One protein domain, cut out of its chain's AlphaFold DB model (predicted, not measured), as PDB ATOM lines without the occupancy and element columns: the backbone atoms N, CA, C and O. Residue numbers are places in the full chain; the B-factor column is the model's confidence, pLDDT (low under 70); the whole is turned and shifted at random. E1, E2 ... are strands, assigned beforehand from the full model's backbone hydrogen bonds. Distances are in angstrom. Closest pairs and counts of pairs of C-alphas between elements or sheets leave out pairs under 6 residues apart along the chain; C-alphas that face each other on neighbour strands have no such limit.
ATOM      1  N   ARG A  28     137.574 135.074  72.347       89.38
ATOM      2  CA  ARG A  28     138.292 134.694  73.579       89.38
ATOM      3  C   ARG A  28     138.533 135.887  74.500       89.38
ATOM      4  O   ARG A  28     139.066 135.728  75.591       89.38
ATOM      5  N   THR A  29     138.160 137.077  74.050       93.44
ATOM      6  CA  THR A  29     138.287 138.323  74.790       93.44
ATOM      7  C   THR A  29     137.293 138.358  75.938       93.44
ATOM      8  O   THR A  29     136.091 138.222  75.726       93.44
ATOM      9  N   VAL A  30     137.804 138.565  77.142       94.94
ATOM     10  CA  VAL A  30     137.022 138.910  78.324       94.94
ATOM     11  C   VAL A  30     136.969 140.421  78.437       94.94
ATOM     12  O   VAL A  30     137.995 141.090  78.297       94.94
ATOM     13  N   LYS A  31     135.776 140.947  78.713       96.50
ATOM     14  CA  LYS A  31     135.579 142.354  79.065       96.50
ATOM     15  C   LYS A  31     135.243 142.465  80.539       96.50
ATOM     16  O   LYS A  31     134.171 142.048  80.977       96.50
ATOM     17  N   LEU A  32     136.148 143.065  81.296       96.94
ATOM     18  CA  LEU A  32     135.989 143.307  82.717       96.94
ATOM     19  C   LEU A  32     135.772 144.802  82.958       96.94
ATOM     20  O   LEU A  32     136.704 145.601  82.899       96.94
ATOM     21  N   THR A  33     134.528 145.179  83.241       97.31
ATOM     22  CA  THR A  33     134.169 146.552  83.615       97.31
ATOM     23  C   THR A  33     134.190 146.681  85.129       97.31
ATOM     24  O   THR A  33     133.523 145.919  85.823       97.31
ATOM     25  N   ILE A  34     134.909 147.660  85.668       96.25
ATOM     26  CA  ILE A  34     134.941 147.927  87.110       96.25
ATOM     27  C   ILE A  34     134.419 149.335  87.354       96.25
ATOM     28  O   ILE A  34     134.845 150.285  86.705       96.25
ATOM     29  N   GLN A  35     133.485 149.465  88.291       95.25
ATOM     30  CA  GLN A  35     132.867 150.728  88.689       95.25
ATOM     31  C   GLN A  35     132.994 150.895  90.198       95.25
ATOM     32  O   GLN A  35     132.712 149.949  90.933       95.25
ATOM     33  N   SER A  36     133.369 152.082  90.678       91.69
ATOM     34  CA  SER A  36     133.532 152.343  92.113       91.69
ATOM     35  C   SER A  36     132.834 153.616  92.586       91.69
ATOM     36  O   SER A  36     132.658 154.581  91.848       91.69
ATOM     37  N   THR A  37     132.487 153.659  93.868       86.88
ATOM     38  CA  THR A  37     132.198 154.904  94.601       86.88
ATOM     39  C   THR A  37     133.421 155.316  95.448       86.88
ATOM     40  O   THR A  37     134.383 154.558  95.550       86.88
ATOM     41  N   PRO A  38     133.440 156.507  96.064       65.25
ATOM     42  CA  PRO A  38     134.066 157.745  95.602       65.25
ATOM     43  C   PRO A  38     135.603 157.893  95.758       65.25
ATOM     44  O   PRO A  38     136.092 158.998  95.533       65.25
ATOM     45  N   GLU A  39     136.379 156.866  96.113       66.62
ATOM     46  CA  GLU A  39     137.842 157.027  96.248       66.62
ATOM     47  C   GLU A  39     138.563 156.920  94.892       66.62
ATOM     48  O   GLU A  39     138.415 155.931  94.174       66.62
ATOM     49  N   LEU A  40     139.339 157.955  94.536       74.69
ATOM     50  CA  LEU A  40     140.137 158.039  93.308       74.69
ATOM     51  C   LEU A  40     141.524 158.657  93.574       74.69
ATOM     52  O   LEU A  40     141.628 159.537  94.432       74.69
ATOM     53  N   PRO A  41     142.555 158.294  92.781       78.94
ATOM     54  CA  PRO A  41     142.580 157.177  91.832       78.94
ATOM     55  C   PRO A  41     142.738 155.835  92.562       78.94
ATOM     56  O   PRO A  41     143.546 155.708  93.481       78.94
ATOM     57  N   LEU A  42     141.989 154.818  92.132       86.75
ATOM     58  CA  LEU A  42     142.108 153.460  92.663       86.75
ATOM     59  C   LEU A  42     142.856 152.589  91.641       86.75
ATOM     60  O   LEU A  42     142.340 152.408  90.533       86.75
ATOM     61  N   PRO A  43     144.057 152.073  91.962       92.31
ATOM     62  CA  PRO A  43     144.768 151.172  91.066       92.31
ATOM     63  C   PRO A  43     144.025 149.840  90.964       92.31
ATOM     64  O   PRO A  43     143.549 149.298  91.969       92.31
ATOM     65  N   VAL A  44     143.963 149.321  89.743       95.00
ATOM     66  CA  VAL A  44     143.321 148.063  89.382       95.00
ATOM     67  C   VAL A  44     144.370 147.162  88.751       95.00
ATOM     68  O   VAL A  44     144.935 147.488  87.710       95.00
ATOM     69  N   LYS A  45     144.628 146.016  89.373       96.62
ATOM     70  CA  LYS A  45     145.571 145.016  88.863       96.62
ATOM     71  C   LYS A  45     144.866 143.681  88.757       96.62
ATOM     72  O   LYS A  45     144.175 143.282  89.689       96.62
ATOM     73  N   LEU A  46     145.040 143.007  87.634       96.75
ATOM     74  CA  LEU A  46     144.562 141.656  87.421       96.75
ATOM     75  C   LEU A  46     145.767 140.757  87.185       96.75
ATOM     76  O   LEU A  46     146.447 140.872  86.166       96.75
ATOM     77  N   ASP A  47     146.020 139.876  88.135       95.44
ATOM     78  CA  ASP A  47     147.090 138.894  88.072       95.44
ATOM     79  C   ASP A  47     146.505 137.494  87.870       95.44
ATOM     80  O   ASP A  47     145.360 137.214  88.220       95.44
ATOM     81  N   THR A  48     147.296 136.582  87.339       92.06
ATOM     82  CA  THR A  48     147.057 135.140  87.430       92.06
ATOM     83  C   THR A  48     148.264 134.484  88.084       92.06
ATOM     84  O   THR A  48     149.313 135.109  88.194       92.06
ATOM     85  N   LEU A  49     148.122 133.254  88.556       83.69
ATOM     86  CA  LEU A  49     149.226 132.485  89.124       83.69
ATOM     87  C   LEU A  49     149.742 131.536  88.042       83.69
ATOM     88  O   LEU A  49     148.934 130.999  87.300       83.69
ATOM     89  N   ASP A  50     151.040 131.289  87.944       76.50
ATOM     90  CA  ASP A  50     151.553 130.098  87.253       76.50
ATOM     91  C   ASP A  50     151.791 129.019  88.309       76.50
ATOM     92  O   ASP A  50     152.498 129.250  89.286       76.50
ATOM     93  N   MET A  51     151.182 127.839  88.163       67.38
ATOM     94  CA  MET A  51     151.333 126.782  89.175       67.38
ATOM     95  C   MET A  51     152.711 126.121  89.178       67.38
ATOM     96  O   MET A  51     153.052 125.477  90.165       67.38
ATOM     97  N   ILE A  52     153.482 126.239  88.096       68.94
ATOM     98  CA  ILE A  52     154.819 125.653  87.995       68.94
ATOM     99  C   ILE A  52     155.826 126.560  88.696       68.94
ATOM    100  O   ILE A  52     156.587 126.084  89.535       68.94
ATOM    101  N   SER A  53     155.837 127.855  88.366       73.31
ATOM    102  CA  SER A  53     156.770 128.803  88.993       73.31
ATOM    103  C   SER A  53     156.265 129.367  90.320       73.31
ATOM    104  O   SER A  53     157.053 129.913  91.086       73.31
ATOM    105  N   MET A  54     154.964 129.239  90.605       74.38
ATOM    106  CA  MET A  54     154.267 129.899  91.718       74.38
ATOM    107  C   MET A  54     154.349 131.434  91.674       74.38
ATOM    108  O   MET A  54     154.081 132.106  92.674       74.38
ATOM    109  N   GLU A  55     154.696 132.007  90.521       81.81
ATOM    110  CA  GLU A  55     154.784 133.451  90.327       81.81
ATOM    111  C   GLU A  55     153.453 134.027  89.843       81.81
ATOM    112  O   GLU A  55     152.691 133.384  89.116       81.81
ATOM    113  N   ASN A  56     153.174 135.271  90.240       85.69
ATOM    114  CA  ASN A  56     152.027 136.001  89.716       85.69
ATOM    115  C   ASN A  56     152.398 136.665  88.385       85.69
ATOM    116  O   ASN A  56     153.368 137.417  88.314       85.69
ATOM    117  N   PHE A  57     151.578 136.455  87.362       90.44
ATOM    118  CA  PHE A  57     151.693 137.087  86.055       90.44
ATOM    119  C   PHE A  57     150.624 138.161  85.901       90.44
ATOM    120  O   PHE A  57     149.429 137.881  85.999       90.44
ATOM    121  N   ARG A  58     151.057 139.393  85.627       94.31
ATOM    122  CA  ARG A  58     150.154 140.514  85.366       94.31
ATOM    123  C   ARG A  58     149.461 140.312  84.023       94.31
ATOM    124  O   ARG A  58     150.106 140.373  82.982       94.31
ATOM    125  N   VAL A  59     148.146 140.120  84.058       94.00
ATOM    126  CA  VAL A  59     147.291 140.035  82.865       94.00
ATOM    127  C   VAL A  59     146.935 141.436  82.380       94.00
ATOM    128  O   VAL A  59     147.048 141.734  81.196       94.00
ATOM    129  N   ALA A  60     146.523 142.308  83.302       94.56
ATOM    130  CA  ALA A  60     146.130 143.675  82.984       94.56
ATOM    131  C   ALA A  60     146.325 144.614  84.181       94.56
ATOM    132  O   ALA A  60     146.123 144.224  85.331       94.56
ATOM    133  N   GLU A  61     146.695 145.864  83.919       95.44
ATOM    134  CA  GLU A  61     146.799 146.927  84.922       95.44
ATOM    135  C   GLU A  61     146.169 148.206  84.384       95.44
ATOM    136  O   GLU A  61     146.370 148.567  83.228       95.44
ATOM    137  N   THR A  62     145.407 148.889  85.229       94.88
ATOM    138  CA  THR A  62     144.791 150.177  84.918       94.88
ATOM    139  C   THR A  62     144.502 150.943  86.213       94.88
ATOM    140  O   THR A  62     144.837 150.507  87.319       94.88
ATOM    141  N   SER A  63     143.857 152.090  86.100       93.81
ATOM    142  CA  SER A  63     143.250 152.811  87.212       93.81
ATOM    143  C   SER A  63     141.827 153.217  86.845       93.81
ATOM    144  O   SER A  63     141.438 153.223  85.675       93.81
ATOM    145  N   LEU A  64     141.020 153.522  87.860       91.69
ATOM    146  CA  LEU A  64     139.717 154.134  87.627       91.69
ATOM    147  C   LEU A  64     139.882 155.554  87.072       91.69
ATOM    148  O   LEU A  64     140.691 156.335  87.581       91.69
ATOM    149  N   ASP A  65     139.087 155.876  86.057       89.88
ATOM    150  CA  ASP A  65     139.016 157.198  85.444       89.88
ATOM    151  C   ASP A  65     138.267 158.218  86.332       89.88
ATOM    152  O   ASP A  65     137.822 157.932  87.449       89.88
ATOM    153  N   SER A  66     138.102 159.445  85.832       87.81
ATOM    154  CA  SER A  66     137.336 160.494  86.517       87.81
ATOM    155  C   SER A  66     135.840 160.174  86.656       87.81
ATOM    156  O   SER A  66     135.188 160.708  87.557       87.81
ATOM    157  N   ALA A  67     135.303 159.283  85.818       89.19
ATOM    158  CA  ALA A  67     133.950 158.741  85.922       89.19
ATOM    159  C   ALA A  67     133.853 157.567  86.919       89.19
ATOM    160  O   ALA A  67     132.760 157.048  87.151       89.19
ATOM    161  N   ARG A  68     134.966 157.202  87.576       92.00
ATOM    162  CA  ARG A  68     135.090 156.087  88.530       92.00
ATOM    163  C   ARG A  68     134.819 154.732  87.893       92.00
ATOM    164  O   ARG A  68     134.349 153.807  88.562       92.00
ATOM    165  N   SER A  69     135.131 154.619  86.613       94.62
ATOM    166  CA  SER A  69     135.031 153.396  85.841       94.62
ATOM    167  C   SER A  69     136.361 153.038  85.198       94.62
ATOM    168  O   SER A  69     137.246 153.869  85.031       94.62
ATOM    169  N   THR A  70     136.521 151.773  84.850       95.75
ATOM    170  CA  THR A  70     137.560 151.336  83.922       95.75
ATOM    171  C   THR A  70     137.090 150.080  83.205       95.75
ATOM    172  O   THR A  70     136.264 149.326  83.736       95.75
ATOM    173  N   LEU A  71     137.598 149.871  81.997       96.38
ATOM    174  CA  LEU A  71     137.352 148.686  81.188       96.38
ATOM    175  C   LEU A  71     138.692 148.005  80.926       96.38
ATOM    176  O   LEU A  71     139.626 148.622  80.420       96.38
ATOM    177  N   LEU A  72     138.764 146.727  81.267       96.06
ATOM    178  CA  LEU A  72     139.871 145.850  80.933       96.06
ATOM    179  C   LEU A  72     139.409 144.876  79.853       96.06
ATOM    180  O   LEU A  72     138.431 144.158  80.053       96.06
ATOM    181  N   GLU A  73     140.129 144.832  78.736       95.50
ATOM    182  CA  GLU A  73     139.915 143.849  77.673       95.50
ATOM    183  C   GLU A  73     141.189 143.025  77.488       95.50
ATOM    184  O   GLU A  73     142.268 143.572  77.264       95.50
ATOM    185  N   PHE A  74     141.080 141.705  77.618       94.69
ATOM    186  CA  PHE A  74     142.213 140.787  77.490       94.69
ATOM    187  C   PHE A  74     141.735 139.412  77.028       94.69
ATOM    188  O   PHE A  74     140.569 139.054  77.184       94.69
ATOM    189  N   GLU A  75     142.625 138.630  76.427       93.38
ATOM    190  CA  GLU A  75     142.282 137.285  75.973       93.38
ATOM    191  C   GLU A  75     142.398 136.264  77.104       93.38
ATOM    192  O   GLU A  75     143.385 136.214  77.835       93.38
ATOM    193  N   VAL A  76     141.394 135.397  77.196       91.94
ATOM    194  CA  VAL A  76     141.357 134.257  78.105       91.94
ATOM    195  C   VAL A  76     141.188 133.000  77.248       91.94
ATOM    196  O   VAL A  76     140.122 132.782  76.671       91.94
ATOM    197  N   PRO A  77     142.233 132.164  77.093       88.81
ATOM    198  CA  PRO A  77     142.188 131.021  76.178       88.81
ATOM    199  C   PRO A  77     141.297 129.878  76.683       88.81
ATOM    200  O   PRO A  77     140.817 129.068  75.890       88.81
ATOM    201  N   ARG A  78     141.094 129.803  78.000       90.00
ATOM    202  CA  ARG A  78     140.264 128.824  78.713       90.00
ATOM    203  C   ARG A  78     139.836 129.411  80.048       90.00
ATOM    204  O   ARG A  78     140.464 130.358  80.509       90.00
ATOM    205  N   ALA A  79     138.815 128.832  80.670       92.00
ATOM    206  CA  ALA A  79     138.391 129.293  81.981       92.00
ATOM    207  C   ALA A  79     139.543 129.238  82.997       92.00
ATOM    208  O   ALA A  79     140.362 128.314  82.959       92.00
ATOM    209  N   MET A  80     139.642 130.260  83.845       92.12
ATOM    210  CA  MET A  80     140.768 130.409  84.757       92.12
ATOM    211  C   MET A  80     140.436 131.191  86.019       92.12
ATOM    212  O   MET A  80     139.510 132.003  86.043       92.12
ATOM    213  N   PHE A  81     141.250 130.987  87.052       92.94
ATOM    214  CA  PHE A  81     141.264 131.865  88.216       92.94
ATOM    215  C   PHE A  81     142.203 133.056  87.997       92.94
ATOM    216  O   PHE A  81     143.321 132.917  87.489       92.94
ATOM    217  N   ALA A  82     141.752 134.231  88.419       94.94
ATOM    218  CA  ALA A  82     142.537 135.455  88.428       94.94
ATOM    219  C   ALA A  82     142.437 136.140  89.792       94.94
ATOM    220  O   ALA A  82     141.469 135.964  90.528       94.94
ATOM    221  N   ARG A  83     143.441 136.934  90.136       95.31
ATOM    222  CA  ARG A  83     143.490 137.762  91.333       95.31
ATOM    223  C   ARG A  83     143.261 139.207  90.919       95.31
ATOM    224  O   ARG A  83     144.116 139.812  90.278       95.31
ATOM    225  N   LEU A  84     142.123 139.765  91.306       95.94
ATOM    226  CA  LEU A  84     141.837 141.183  91.143       95.94
ATOM    227  C   LEU A  84     142.273 141.935  92.399       95.94
ATOM    228  O   LEU A  84     141.800 141.654  93.498       95.94
ATOM    229  N   GLN A  85     143.135 142.928  92.234       95.06
ATOM    230  CA  GLN A  85     143.479 143.887  93.271       95.06
ATOM    231  C   GLN A  85     142.848 145.247  92.954       95.06
ATOM    232  O   GLN A  85     143.133 145.846  91.917       95.06
ATOM    233  N   LEU A  86     142.019 145.742  93.877       91.94
ATOM    234  CA  LEU A  86     141.375 147.059  93.848       91.94
ATOM    235  C   LEU A  86     141.864 147.869  95.053       91.94
ATOM    236  O   LEU A  86     141.342 147.745  96.167       91.94
ATOM    237  N   GLY A  87     142.914 148.668  94.859       87.69
ATOM    238  CA  GLY A  87     143.624 149.317  95.965       87.69
ATOM    239  C   GLY A  87     144.206 148.297  96.950       87.69
ATOM    240  O   GLY A  87     145.158 147.583  96.626       87.69
ATOM    241  N   LYS A  88     143.646 148.240  98.166       86.25
ATOM    242  CA  LYS A  88     144.044 147.282  99.217       86.25
ATOM    243  C   LYS A  88     143.247 145.976  99.190       86.25
ATOM    244  O   LYS A  88     143.677 145.008  99.807       86.25
ATOM    245  N   ASN A  89     142.105 145.943  98.507       88.81
ATOM    246  CA  ASN A  89     141.296 144.734  98.439       88.81
ATOM    247  C   ASN A  89     141.832 143.792  97.377       88.81
ATOM    248  O   ASN A  89     142.246 144.222  96.302       88.81
ATOM    249  N   VAL A  90     141.791 142.508  97.701       91.88
ATOM    250  CA  VAL A  90     142.247 141.417  96.855       91.88
ATOM    251  C   VAL A  90     141.130 140.395  96.787       91.88
ATOM    252  O   VAL A  90     140.629 139.960  97.821       91.88
ATOM    253  N   GLU A  91     140.766 140.005  95.576       92.88
ATOM    254  CA  GLU A  91     139.649 139.107  95.314       92.88
ATOM    255  C   GLU A  91     140.053 138.049  94.301       92.88
ATOM    256  O   GLU A  91     140.760 138.340  93.330       92.88
ATOM    257  N   THR A  92     139.568 136.829  94.506       94.31
ATOM    258  CA  THR A  92     139.660 135.777  93.499       94.31
ATOM    259  C   THR A  92     138.503 135.925  92.518       94.31
ATOM    260  O   THR A  92     137.345 136.008  92.926       94.31
ATOM    261  N   LEU A  93     138.803 135.926  91.223       95.88
ATOM    262  CA  LEU A  93     137.821 135.869  90.151       95.88
ATOM    263  C   LEU A  93     137.890 134.530  89.421       95.88
ATOM    264  O   LEU A  93     138.972 133.971  89.249       95.88
ATOM    265  N   TYR A  94     136.741 134.065  88.941       95.56
ATOM    266  CA  TYR A  94     136.637 133.026  87.921       95.56
ATOM    267  C   TYR A  94     136.253 133.682  86.603       95.56
ATOM    268  O   TYR A  94     135.200 134.327  86.525       95.56
ATOM    269  N   LEU A  95     137.119 133.521  85.604       95.19
ATOM    270  CA  LEU A  95     136.961 134.123  84.291       95.19
ATOM    271  C   LEU A  95     136.777 133.058  83.217       95.19
ATOM    272  O   LEU A  95     137.442 132.021  83.253       95.19
ATOM    273  N   THR A  96     135.908 133.315  82.245       94.44
ATOM    274  CA  THR A  96     135.619 132.408  81.124       94.44
ATOM    275  C   THR A  96     135.793 133.104  79.770       94.44
ATOM    276  O   THR A  96     135.496 134.291  79.658       94.44
ATOM    277  N   PRO A  97     136.270 132.402  78.721       94.56
ATOM    278  CA  PRO A  97     136.470 133.008  77.406       94.56
ATOM    279  C   PRO A  97     135.188 133.647  76.862       94.56
ATOM    280  O   PRO A  97     134.142 132.997  76.820       94.56
ATOM    281  N   GLY A  98     135.287 134.896  76.404       94.06
ATOM    282  CA  GLY A  98     134.171 135.603  75.770       94.06
ATOM    283  C   GLY A  98     133.154 136.205  76.726       94.06
ATOM    284  O   GLY A  98     132.100 136.654  76.275       94.06
ATOM    285  N   GLU A  99     133.421 136.201  78.030       94.06
ATOM    286  CA  GLU A  99     132.491 136.778  78.989       94.06
ATOM    287  C   GLU A  99     132.580 138.306  79.064       94.06
ATOM    288  O   GLU A  99     133.627 138.925  78.855       94.06
ATOM    289  N   GLU A 100     131.464 138.897  79.473       96.19
ATOM    290  CA  GLU A 100     131.401 140.276  79.931       96.19
ATOM    291  C   GLU A 100     131.034 140.254  81.419       96.19
ATOM    292  O   GLU A 100     129.964 139.768  81.805       96.19
ATOM    293  N   LEU A 101     131.947 140.734  82.262       97.31
ATOM    294  CA  LEU A 101     131.803 140.785  83.713       97.31
ATOM    295  C   LEU A 101     131.869 142.243  84.165       97.31
ATOM    296  O   LEU A 101     132.835 142.953  83.896       97.31
ATOM    297  N   THR A 102     130.846 142.691  84.885       98.19
ATOM    298  CA  THR A 102     130.839 143.996  85.547       98.19
ATOM    299  C   THR A 102     130.989 143.815  87.050       98.19
ATOM    300  O   THR A 102     130.237 143.073  87.682       98.19
ATOM    301  N   ILE A 103     131.951 144.520  87.638       97.19
ATOM    302  CA  ILE A 103     132.214 144.554  89.073       97.19
ATOM    303  C   ILE A 103     131.870 145.940  89.598       97.19
ATOM    304  O   ILE A 103     132.483 146.939  89.221       97.19
ATOM    305  N   ARG A 104     130.908 146.003  90.516       96.12
ATOM    306  CA  ARG A 104     130.573 147.229  91.248       96.12
ATOM    307  C   ARG A 104     131.193 147.180  92.631       96.12
ATOM    308  O   ARG A 104     130.840 146.313  93.432       96.12
ATOM    309  N   TYR A 105     132.078 148.124  92.916       94.25
ATOM    310  CA  TYR A 105     132.761 148.262  94.188       94.25
ATOM    311  C   TYR A 105     132.208 149.444  94.992       94.25
ATOM    312  O   TYR A 105     132.353 150.610  94.634       94.25
ATOM    313  N   ASP A 106     131.556 149.137  96.108       91.50
ATOM    314  CA  ASP A 106     131.166 150.128  97.103       91.50
ATOM    315  C   ASP A 106     132.288 150.260  98.137       91.50
ATOM    316  O   ASP A 106     132.379 149.450  99.065       91.50
ATOM    317  N   THR A 107     133.146 151.269  97.969       86.69
ATOM    318  CA  THR A 107     134.267 151.550  98.886       86.69
ATOM    319  C   THR A 107     133.791 151.871 100.296       86.69
ATOM    320  O   THR A 107     134.433 151.471 101.261       86.69
ATOM    321  N   THR A 108     132.632 152.520 100.439       86.69
ATOM    322  CA  THR A 108     132.113 152.941 101.750       86.69
ATOM    323  C   THR A 108     131.720 151.758 102.627       86.69
ATOM    324  O   THR A 108     131.825 151.821 103.849       86.69
ATOM    325  N   ARG A 109     131.283 150.659 102.003       88.69
ATOM    326  CA  ARG A 109     130.872 149.419 102.683       88.69
ATOM    327  C   ARG A 109     131.853 148.274 102.483       88.69
ATOM    328  O   ARG A 109     131.543 147.150 102.870       88.69
ATOM    329  N   ASN A 110     132.973 148.538 101.814       87.50
ATOM    330  CA  ASN A 110     133.904 147.535 101.317       87.50
ATOM    331  C   ASN A 110     133.198 146.333 100.648       87.50
ATOM    332  O   ASN A 110     133.445 145.169 100.970       87.50
ATOM    333  N   ARG A 111     132.229 146.603  99.760       90.19
ATOM    334  CA  ARG A 111     131.363 145.564  99.181       90.19
ATOM    335  C   ARG A 111     131.447 145.539  97.665       90.19
ATOM    336  O   ARG A 111     131.022 146.466  96.991       90.19
ATOM    337  N   LEU A 112     131.857 144.391  97.141       93.25
ATOM    338  CA  LEU A 112     131.771 144.074  95.716       93.25
ATOM    339  C   LEU A 112     130.453 143.393  95.341       93.25
ATOM    340  O   LEU A 112     129.894 142.628  96.139       93.25
ATOM    341  N   ARG A 113     129.977 143.660  94.129       96.00
ATOM    342  CA  ARG A 113     128.885 142.949  93.457       96.00
ATOM    343  C   ARG A 113     129.302 142.638  92.025       96.00
ATOM    344  O   ARG A 113     130.022 143.431  91.424       96.00
ATOM    345  N   TYR A 114     128.813 141.521  91.509       97.12
ATOM    346  CA  TYR A 114     129.141 141.018  90.181       97.12
ATOM    347  C   TYR A 114     127.874 140.969  89.327       97.12
ATOM    348  O   TYR A 114     126.813 140.582  89.817       97.12
ATOM    349  N   GLU A 115     127.992 141.355  88.065       97.25
ATOM    350  CA  GLU A 115     126.939 141.326  87.045       97.25
ATOM    351  C   GLU A 115     127.524 140.708  85.766       97.25
ATOM    352  O   GLU A 115     128.678 140.968  85.437       97.25
ATOM    353  N   GLY A 116     126.752 139.885  85.051       94.69
ATOM    354  CA  GLY A 116     127.211 139.171  83.849       94.69
ATOM    355  C   GLY A 116     127.158 137.647  83.982       94.69
ATOM    356  O   GLY A 116     126.647 137.116  84.970       94.69
ATOM    357  N   THR A 117     127.686 136.933  82.984       90.50
ATOM    358  CA  THR A 117     127.563 135.465  82.864       90.50
ATOM    359  C   THR A 117     128.170 134.723  84.056       90.50
ATOM    360  O   THR A 117     127.543 133.830  84.620       90.50
TER     361      THR A 117
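AT A GLANCE: This is residues 28 to 117 of the 243 residues of an uncharacterized protein of Rhabdobacter roseus (UniProt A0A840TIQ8). Two four-stranded sheets lie face to face as a sandwich, E4 E1 E7 E8 over E3 E2 E5 E6, with their strands crossed at 33 degrees. The edge strands E3 and E4 come near each other along one side of the sandwich, while E6 and E8 stay apart on the other side; the turn between E2 and E3 lies at one end of the longest axis. The printed part has 90 residues, with no named helix and eight named strands, E1 to E8 in chain order, and its class is all strand. The first sheet, in the order E4 E1 E7 E8, is mixed; the second, in the order E3 E2 E5 E6, is antiparallel throughout. The whole is compact, with a radius of gyration of the C-alphas of 12.8 A and spans of 38 by 26 by 20 A.

HOW THE PARTS SIT: Look first at E1, residues 29 to 36, and E7, residues 100 to 106, which are parallel at 16 degrees; N 33 and O 101 are 2.9 A apart. On the other side of E1 find E4, residues 69 to 75, antiparallel to it, with N 32 and O 72 at 2.8 A. E8, residues 111 to 116, forms a hairpin with E7, and N 104 and O 113 are 2.9 A apart. In the facing sheet, E2, residues 43 to 49, and E3, residues 56 to 63, form a hairpin, with N 46 and O 60 at 2.8 A. E3 bends by 67 degrees at residue 59. E2 is also antiparallel to E5, residues 80 to 86, with N 83 and O 47 at 2.7 A. E5 forms a hairpin with E6, residues 89 to 95, where N 84 and O 91 are 2.8 A apart. Between the sheets, the closest C-alphas of E3 and E4 are those of Ser 63 and Thr 70, 6.7 A apart. E1 and E5 are apart, as are E6 and E8.

IN THESE COORDINATES: Find C-alpha 29 at (138.287, 138.323, 74.790); from there E1 runs 22.8 A to C-alpha 36 at (133.532, 152.343, 92.113). E4 is 20.2 A long, E7 19.8 A, E2 19.3 A, E3 19.1 A, E5 19.0 A, E6 18.2 A and E8 17.1 A. E8 ends at C-alpha 116, at (127.211, 139.171, 83.849).

THE WHOLE: The two C-alphas farthest apart are those of Ile 52 and Ala 67, 39.2 A. Both sheets are twisted. The printed part has no cut and no long link; the chain changes sheet at the links E1 to E2, E3 to E4, E4 to E5 and E6 to E7. The mean pLDDT of the printed part is 90.8; look for values under 70 at residues 38 to 39 and 51 to 52.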